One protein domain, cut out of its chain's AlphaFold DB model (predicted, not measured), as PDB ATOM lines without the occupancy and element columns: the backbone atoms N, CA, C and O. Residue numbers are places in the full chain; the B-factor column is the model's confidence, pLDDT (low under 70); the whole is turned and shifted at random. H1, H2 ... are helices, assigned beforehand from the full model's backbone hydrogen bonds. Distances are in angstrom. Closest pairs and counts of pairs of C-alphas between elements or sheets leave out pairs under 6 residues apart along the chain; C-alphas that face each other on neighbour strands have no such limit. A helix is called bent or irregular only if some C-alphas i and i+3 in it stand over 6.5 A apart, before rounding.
ATOM      1  N   ILE A 193     133.059 223.090 279.814       73.25
ATOM      2  CA  ILE A 193     132.780 224.309 280.586       73.25
ATOM      3  C   ILE A 193     131.276 224.587 280.587       73.25
ATOM      4  O   ILE A 193     130.687 224.733 281.661       73.25
ATOM      5  N   ASP A 194     130.630 224.559 279.421       73.00
ATOM      6  CA  ASP A 194     129.189 224.806 279.303       73.00
ATOM      7  C   ASP A 194     128.368 223.768 280.066       73.00
ATOM      8  O   ASP A 194     127.461 224.109 280.833       73.00
ATOM      9  N   LYS A 195     128.731 222.485 279.952       73.38
ATOM     10  CA  LYS A 195     128.093 221.416 280.732       73.38
ATOM     11  C   LYS A 195     128.287 221.624 282.236       73.38
ATOM     12  O   LYS A 195     127.326 221.487 282.997       73.38
ATOM     13  N   ARG A 196     129.486 222.005 282.697       65.94
ATOM     14  CA  ARG A 196     129.727 222.328 284.117       65.94
ATOM     15  C   ARG A 196     128.884 223.513 284.580       65.94
ATOM     16  O   ARG A 196     128.223 223.410 285.610       65.94
ATOM     17  N   LEU A 197     128.829 224.599 283.815       69.62
ATOM     18  CA  LEU A 197     128.010 225.768 284.145       69.62
ATOM     19  C   LEU A 197     126.518 225.413 284.224       69.62
ATOM     20  O   LEU A 197     125.844 225.802 285.180       69.62
ATOM     21  N   MET A 198     126.009 224.615 283.283       67.94
ATOM     22  CA  MET A 198     124.617 224.153 283.288       67.94
ATOM     23  C   MET A 198     124.311 223.236 284.477       67.94
ATOM     24  O   MET A 198     123.289 223.406 285.144       67.94
ATOM     25  N   THR A 199     125.201 222.293 284.799       69.06
ATOM     26  CA  THR A 199     125.014 221.407 285.964       69.06
ATOM     27  C   THR A 199     125.069 222.168 287.287       69.06
ATOM     28  O   THR A 199     124.278 221.877 288.184       69.06
ATOM     29  N   ASN A 200     125.930 223.182 287.406       68.88
ATOM     30  CA  ASN A 200     126.003 224.035 288.590       68.88
ATOM     31  C   ASN A 200     124.735 224.881 288.758       68.88
ATOM     32  O   ASN A 200     124.163 224.899 289.849       68.88
ATOM     33  N   LYS A 201     124.228 225.488 287.674       75.44
ATOM     34  CA  LYS A 201     122.939 226.204 287.682       75.44
ATOM     35  C   LYS A 201     121.784 225.289 288.088       75.44
ATOM     36  O   LYS A 201     120.967 225.667 288.925       75.44
ATOM     37  N   LYS A 202     121.739 224.064 287.551       77.38
ATOM     38  CA  LYS A 202     120.718 223.068 287.904       77.38
ATOM     39  C   LYS A 202     120.789 222.680 289.386       77.38
ATOM     40  O   LYS A 202     119.779 222.752 290.076       77.38
ATOM     41  N   LYS A 203     121.985 222.379 289.911       77.75
ATOM     42  CA  LYS A 203     122.188 222.074 291.341       77.75
ATOM     43  C   LYS A 203     121.743 223.218 292.253       77.75
ATOM     44  O   LYS A 203     121.188 222.969 293.321       77.75
ATOM     45  N   GLU A 204     121.985 224.469 291.869       77.94
ATOM     46  CA  GLU A 204     121.538 225.626 292.648       77.94
ATOM     47  C   GLU A 204     120.007 225.774 292.632       77.94
ATOM     48  O   GLU A 204     119.396 226.023 293.675       77.94
ATOM     49  N   GLN A 205     119.372 225.558 291.475       78.12
ATOM     50  CA  GLN A 205     117.911 225.532 291.359       78.12
ATOM     51  C   GLN A 205     117.287 224.407 292.192       78.12
ATOM     52  O   GLN A 205     116.311 224.651 292.903       78.12
ATOM     53  N   ASP A 206     117.874 223.211 292.179       81.19
ATOM     54  CA  ASP A 206     117.396 222.069 292.964       81.19
ATOM     55  C   ASP A 206     117.523 222.332 294.476       81.19
ATOM     56  O   ASP A 206     116.604 222.038 295.242       81.19
ATOM     57  N   LYS A 207     118.603 222.994 294.924       83.38
ATOM     58  CA  LYS A 207     118.745 223.455 296.319       83.38
ATOM     59  C   LYS A 207     117.663 224.468 296.711       83.38
ATOM     60  O   LYS A 207     117.115 224.374 297.811       83.38
ATOM     61  N   LYS A 208     117.345 225.428 295.833       80.62
ATOM     62  CA  LYS A 208     116.270 226.414 296.062       80.62
ATOM     63  C   LYS A 208     114.907 225.723 296.145       80.62
ATOM     64  O   LYS A 208     114.188 225.944 297.116       80.62
ATOM     65  N   LYS A 209     114.596 224.824 295.205       76.31
ATOM     66  CA  LYS A 209     113.375 224.000 295.239       76.31
ATOM     67  C   LYS A 209     113.274 223.178 296.522       76.31
ATOM     68  O   LYS A 209     112.231 223.205 297.159       76.31
ATOM     69  N   SER A 210     114.358 222.534 296.957       81.94
ATOM     70  CA  SER A 210     114.380 221.761 298.206       81.94
ATOM     71  C   SER A 210     114.096 222.621 299.441       81.94
ATOM     72  O   SER A 210     113.309 222.219 300.294       81.94
ATOM     73  N   ARG A 211     114.682 223.825 299.547       82.75
ATOM     74  CA  ARG A 211     114.388 224.750 300.660       82.75
ATOM     75  C   ARG A 211     112.920 225.157 300.694       82.75
ATOM     76  O   ARG A 211     112.323 225.191 301.763       82.75
ATOM     77  N   ILE A 212     112.348 225.452 299.531       70.38
ATOM     78  CA  ILE A 212     110.951 225.867 299.422       70.38
ATOM     79  C   ILE A 212     110.027 224.678 299.719       70.38
ATOM     80  O   ILE A 212     109.113 224.810 300.523       70.38
ATOM     81  N   SER A 213     110.324 223.490 299.192       76.75
ATOM     82  CA  SER A 213     109.594 222.259 299.516       76.75
ATOM     83  C   SER A 213     109.619 221.955 301.023       76.75
ATOM     84  O   SER A 213     108.578 221.669 301.606       76.75
ATOM     85  N   LYS A 214     110.759 222.155 301.707       82.38
ATOM     86  CA  LYS A 214     110.848 222.042 303.178       82.38
ATOM     87  C   LYS A 214     109.981 223.057 303.930       82.38
ATOM     88  O   LYS A 214     109.453 222.718 304.981       82.38
ATOM     89  N   LEU A 215     109.853 224.286 303.426       79.00
ATOM     90  CA  LEU A 215     109.044 225.335 304.061       79.00
ATOM     91  C   LEU A 215     107.539 225.131 303.848       79.00
ATOM     92  O   LEU A 215     106.754 225.395 304.752       79.00
ATOM     93  N   PHE A 216     107.136 224.667 302.664       76.56
ATOM     94  CA  PHE A 216     105.725 224.548 302.279       76.56
ATOM     95  C   PHE A 216     105.187 223.107 302.325       76.56
ATOM     96  O   PHE A 216     104.007 222.886 302.056       76.56
ATOM     97  N   GLY A 217     106.034 222.127 302.657       71.00
ATOM     98  CA  GLY A 217     105.686 220.737 302.967       71.00
ATOM     99  C   GLY A 217     105.166 219.882 301.806       71.00
ATOM    100  O   GLY A 217     104.937 218.690 302.003       71.00
ATOM    101  N   ARG A 218     104.948 220.456 300.616       70.25
ATOM    102  CA  ARG A 218     104.460 219.758 299.415       70.25
ATOM    103  C   ARG A 218     105.064 220.377 298.156       70.25
ATOM    104  O   ARG A 218     105.091 221.600 298.020       70.25
ATOM    105  N   ASP A 219     105.487 219.537 297.216       65.62
ATOM    106  CA  ASP A 219     106.054 219.991 295.936       65.62
ATOM    107  C   ASP A 219     105.003 220.671 295.042       65.62
ATOM    108  O   ASP A 219     105.309 221.612 294.307       65.62
ATOM    109  N   GLU A 220     103.736 220.273 295.176       66.56
ATOM    110  CA  GLU A 220     102.598 220.860 294.455       66.56
ATOM    111  C   GLU A 220     102.347 222.329 294.842       66.56
ATOM    112  O   GLU A 220     101.915 223.134 294.010       66.56
ATOM    113  N   SER A 221     102.706 222.716 296.075       64.81
ATOM    114  CA  SER A 221     102.617 224.094 296.571       64.81
ATOM    115  C   SER A 221     103.432 225.061 295.722       64.81
ATOM    116  O   SER A 221     103.067 226.226 295.603       64.81
ATOM    117  N   PHE A 222     104.536 224.593 295.129       65.12
ATOM    118  CA  PHE A 222     105.417 225.433 294.326       65.12
ATOM    119  C   PHE A 222     104.766 225.846 293.009       65.12
ATOM    120  O   PHE A 222     104.848 227.011 292.640       65.12
ATOM    121  N   ILE A 223     104.085 224.914 292.334       67.38
ATOM    122  CA  ILE A 223     103.352 225.189 291.090       67.38
ATOM    123  C   ILE A 223     102.150 226.093 291.391       67.38
ATOM    124  O   ILE A 223     101.889 227.051 290.665       67.38
ATOM    125  N   ALA A 224     101.450 225.848 292.503       66.06
ATOM    126  CA  ALA A 224     100.356 226.706 292.951       66.06
ATOM    127  C   ALA A 224     100.833 228.135 293.285       66.06
ATOM    128  O   ALA A 224     100.217 229.105 292.846       66.06
ATOM    129  N   LEU A 225     101.959 228.280 293.995       65.75
ATOM    130  CA  LEU A 225     102.569 229.576 294.308       65.75
ATOM    131  C   LEU A 225     103.134 230.262 293.067       65.75
ATOM    132  O   LEU A 225     102.957 231.465 292.923       65.75
ATOM    133  N   SER A 226     103.776 229.533 292.152       67.38
ATOM    134  CA  SER A 226     104.278 230.118 290.909       67.38
ATOM    135  C   SER A 226     103.128 230.623 290.048       67.38
ATOM    136  O   SER A 226     103.207 231.726 289.532       67.38
ATOM    137  N   ASN A 227     102.024 229.876 289.960       68.75
ATOM    138  CA  ASN A 227     100.825 230.302 289.235       68.75
ATOM    139  C   ASN A 227     100.113 231.485 289.908       68.75
ATOM    140  O   ASN A 227      99.425 232.241 289.230       68.75
ATOM    141  N   PHE A 228     100.284 231.651 291.223       66.00
ATOM    142  CA  PHE A 228      99.789 232.804 291.977       66.00
ATOM    143  C   PHE A 228     100.698 234.039 291.843       66.00
ATOM    144  O   PHE A 228     100.213 235.169 291.856       66.00
ATOM    145  N   LEU A 229     102.014 233.833 291.726       64.69
ATOM    146  CA  LEU A 229     103.026 234.888 291.606       64.69
ATOM    147  C   LEU A 229     103.255 235.346 290.168       64.69
ATOM    148  O   LEU A 229     103.685 236.480 289.969       64.69
ATOM    149  N   ILE A 230     102.983 234.498 289.171       66.81
ATOM    150  CA  ILE A 230     102.877 234.934 287.782       66.81
ATOM    151  C   ILE A 230     101.665 235.864 287.747       66.81
ATOM    152  O   ILE A 230     100.549 235.394 287.978       66.81
ATOM    153  N   PRO A 231     101.850 237.173 287.497       52.72
ATOM    154  CA  PRO A 231     100.728 238.081 287.390       52.72
ATOM    155  C   PRO A 231      99.902 237.599 286.205       52.72
ATOM    156  O   PRO A 231     100.303 237.752 285.051       52.72
ATOM    157  N   GLN A 232      98.770 236.951 286.485       55.22
ATOM    158  CA  GLN A 232      97.816 236.655 285.440       55.22
ATOM    159  C   GLN A 232      97.414 238.007 284.869       55.22
ATOM    160  O   GLN A 232      96.786 238.822 285.538       55.22
ATOM    161  N   THR A 233      97.786 238.250 283.619       52.56
ATOM    162  CA  THR A 233      97.464 239.459 282.853       52.56
ATOM    163  C   THR A 233      95.962 239.602 282.578       52.56
ATOM    164  O   THR A 233      95.545 240.402 281.745       52.56
ATOM    165  N   ARG A 234      95.119 238.852 283.293       51.25
ATOM    166  CA  ARG A 234      93.675 239.013 283.311       51.25
ATOM    167  C   ARG A 234      93.302 239.817 284.544       51.25
ATOM    168  O   ARG A 234      93.367 239.341 285.672       51.25
ATOM    169  N   SER A 235      92.939 241.060 284.269       56.62
ATOM    170  CA  SER A 235      92.337 242.046 285.156       56.62
ATOM    171  C   SER A 235      91.354 241.438 286.168       56.62
ATOM    172  O   SER A 235      90.163 241.317 285.895       56.62
ATOM    173  N   PHE A 236      91.832 241.114 287.365       49.25
ATOM    174  CA  PHE A 236      90.977 240.936 288.536       49.25
ATOM    175  C   PHE A 236      91.476 241.861 289.639       49.25
ATOM    176  O   PHE A 236      92.156 241.468 290.583       49.25
ATOM    177  N   SER A 237      91.133 243.140 289.489       56.56
ATOM    178  CA  SER A 237      91.302 244.176 290.501       56.56
ATOM    179  C   SER A 237      90.223 244.030 291.575       56.56
ATOM    180  O   SER A 237      89.294 244.832 291.647       56.56
ATOM    181  N   THR A 238      90.302 242.991 292.408       61.28
ATOM    182  CA  THR A 238      89.586 243.038 293.687       61.28
ATOM    183  C   THR A 238      90.531 243.612 294.748       61.28
ATOM    184  O   THR A 238      91.680 243.167 294.858       61.28
ATOM    185  N   PRO A 239      90.098 244.621 295.525       65.44
ATOM    186  CA  PRO A 239      90.966 245.342 296.464       65.44
ATOM    187  C   PRO A 239      91.587 244.423 297.528       65.44
ATOM    188  O   PRO A 239      92.695 244.660 298.003       65.44
ATOM    189  N   THR A 240      90.929 243.307 297.841       67.06
ATOM    190  CA  THR A 240      91.424 242.268 298.748       67.06
ATOM    191  C   THR A 240      92.656 241.534 298.216       67.06
ATOM    192  O   THR A 240      93.536 241.183 299.004       67.06
ATOM    193  N   ILE A 241      92.750 241.300 296.903       67.38
ATOM    194  CA  ILE A 241      93.918 240.650 296.286       67.38
ATOM    195  C   ILE A 241      95.099 241.622 296.267       67.38
ATOM    196  O   ILE A 241      96.204 241.235 296.642       67.38
ATOM    197  N   ILE A 242      94.850 242.895 295.943       72.25
ATOM    198  CA  ILE A 242      95.868 243.957 295.965       72.25
ATOM    199  C   ILE A 242      96.487 244.067 297.362       72.25
ATOM    200  O   ILE A 242      97.705 243.989 297.499       72.25
ATOM    201  N   HIS A 243      95.660 244.130 298.410       75.75
ATOM    202  CA  HIS A 243      96.157 244.272 299.778       75.75
ATOM    203  C   HIS A 243      96.965 243.050 300.258       75.75
ATOM    204  O   HIS A 243      97.946 243.185 300.991       75.75
ATOM    205  N   ARG A 244      96.603 241.839 299.811       76.12
ATOM    206  CA  ARG A 244      97.377 240.619 300.107       76.12
ATOM    207  C   ARG A 244      98.725 240.602 299.386       76.12
ATOM    208  O   ARG A 244      99.723 240.253 300.010       76.12
ATOM    209  N   VAL A 245      98.770 241.004 298.114       77.25
ATOM    210  CA  VAL A 245     100.024 241.114 297.349       77.25
ATOM    211  C   VAL A 245     100.937 242.180 297.956       77.25
ATOM    212  O   VAL A 245     102.135 241.953 298.102       77.25
ATOM    213  N   GLU A 246     100.380 243.310 298.383       77.94
ATOM    214  CA  GLU A 246     101.126 244.396 299.021       77.94
ATOM    215  C   GLU A 246     101.725 243.974 300.373       77.94
ATOM    216  O   GLU A 246     102.891 244.250 300.665       77.94
ATOM    217  N   LYS A 247     100.966 243.219 301.178       84.25
ATOM    218  CA  LYS A 247     101.459 242.640 302.437       84.25
ATOM    219  C   LYS A 247     102.573 241.613 302.202       84.25
ATOM    220  O   LYS A 247     103.532 241.576 302.969       84.25
ATOM    221  N   LEU A 248     102.470 240.809 301.143       69.62
ATOM    222  CA  LEU A 248     103.505 239.844 300.764       69.62
ATOM    223  C   LEU A 248     104.781 240.527 300.252       69.62
ATOM    224  O   LEU A 248     105.867 240.092 300.622       69.62
ATOM    225  N   LYS A 249     104.669 241.620 299.484       74.25
ATOM    226  CA  LYS A 249     105.825 242.437 299.068       74.25
ATOM    227  C   LYS A 249     106.580 243.007 300.271       74.25
ATOM    228  O   LYS A 249     107.777 242.772 300.405       74.25
ATOM    229  N   LYS A 250     105.852 243.605 301.225       79.62
ATOM    230  CA  LYS A 250     106.436 244.112 302.481       79.62
ATOM    231  C   LYS A 250     107.164 243.031 303.283       79.62
ATOM    232  O   LYS A 250     108.225 243.303 303.832       79.62
ATOM    233  N   LEU A 251     106.622 241.813 303.349       70.06
ATOM    234  CA  LEU A 251     107.278 240.693 304.037       70.06
ATOM    235  C   LEU A 251     108.500 240.153 303.281       70.06
ATOM    236  O   LEU A 251     109.415 239.631 303.910       70.06
ATOM    237  N   ALA A 252     108.521 240.276 301.955       69.75
ATOM    238  CA  ALA A 252     109.648 239.870 301.123       69.75
ATOM    239  C   ALA A 252     110.783 240.913 301.070       69.75
ATOM    240  O   ALA A 252     111.839 240.609 300.522       69.75
ATOM    241  N   GLY A 253     110.584 242.115 301.629       66.56
ATOM    242  CA  GLY A 253     111.563 243.207 301.582       66.56
ATOM    243  C   GLY A 253     111.726 243.833 300.192       66.56
ATOM    244  O   GLY A 253     112.794 244.364 299.896       66.56
TER     245      GLY A 253
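What this domain is: This is residues 193 to 253 of the 254 residues of an uncharacterized protein of Entamoeba invadens IP1 (UniProt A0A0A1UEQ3). Three helices are strung out along the chain with no shared core: the long helix H1 makes a straight arm, the chain turns a corner near residues 217 to 219 into the short helix H2, and H1 and H2 make an L there. A looping link of residues 230 to 238 then leads to H3, which touches neither of the other helices. The printed part has 61 residues with three named helices, in the order H1, H2, H3, and no named strand; the class is all helix. It is only just loose, close to extended, with a radius of gyration of the C-alphas of 15.8 A, and its outline is elongated, spanning 49 by 26 by 24 A.

Where its parts are: H1 is residues 193 to 216 and measures 34.7 A from first to last C-alpha; it begins with C-alpha 193 at (132.780, 224.309, 280.586) and ends with C-alpha 216 at (105.725, 224.548, 302.279). H2 is residues 220 to 229, 14.3 A long. H3 is residues 239 to 252, 20.0 A long, and its last C-alpha, that of Ala 252, is at (109.648, 239.870, 301.123). No helix is bent or irregular.

How they stand to each other: H1 and H2 only just touch, with 3 pairs of C-alphas within 8 A, and they touch only at the corner by their link. H1 touches H2 with residues 212 to 213 alone. The closest C-alphas of the two are those of Ser 213 and Phe 222, 7.4 A apart. Their lines are about perpendicular, at 82 degrees, and their centres are 17.6 A apart. H1 and H3 are apart. H2 and H3 are apart too, though they follow each other in the chain. In H1, H2 and H3 every pair of O i to N i+4 is within hydrogen-bond range.

The domain as a whole: The two C-alphas farthest apart are those of Ile 193 and Pro 239, at 49.4 A, while those of Ile 193 and Gly 253, the first and last printed residues, are 35.3 A apart. Residues 193 to 208, which belong to H1, stand free. So do residues 230 to 244, of which 239 to 244 belong to H3, and residues 246 to 253, of which 246 to 252 belong to H3. The link from H1 to H2 is tight, with 3 residues, and the link from H2 to H3 is short, with 9 residues. The printed part has no cut. The mean pLDDT of the printed part is 70.2, and 31 residues are under 70: residues 196 to 200, 219 to 241, 248, and 252 to 253.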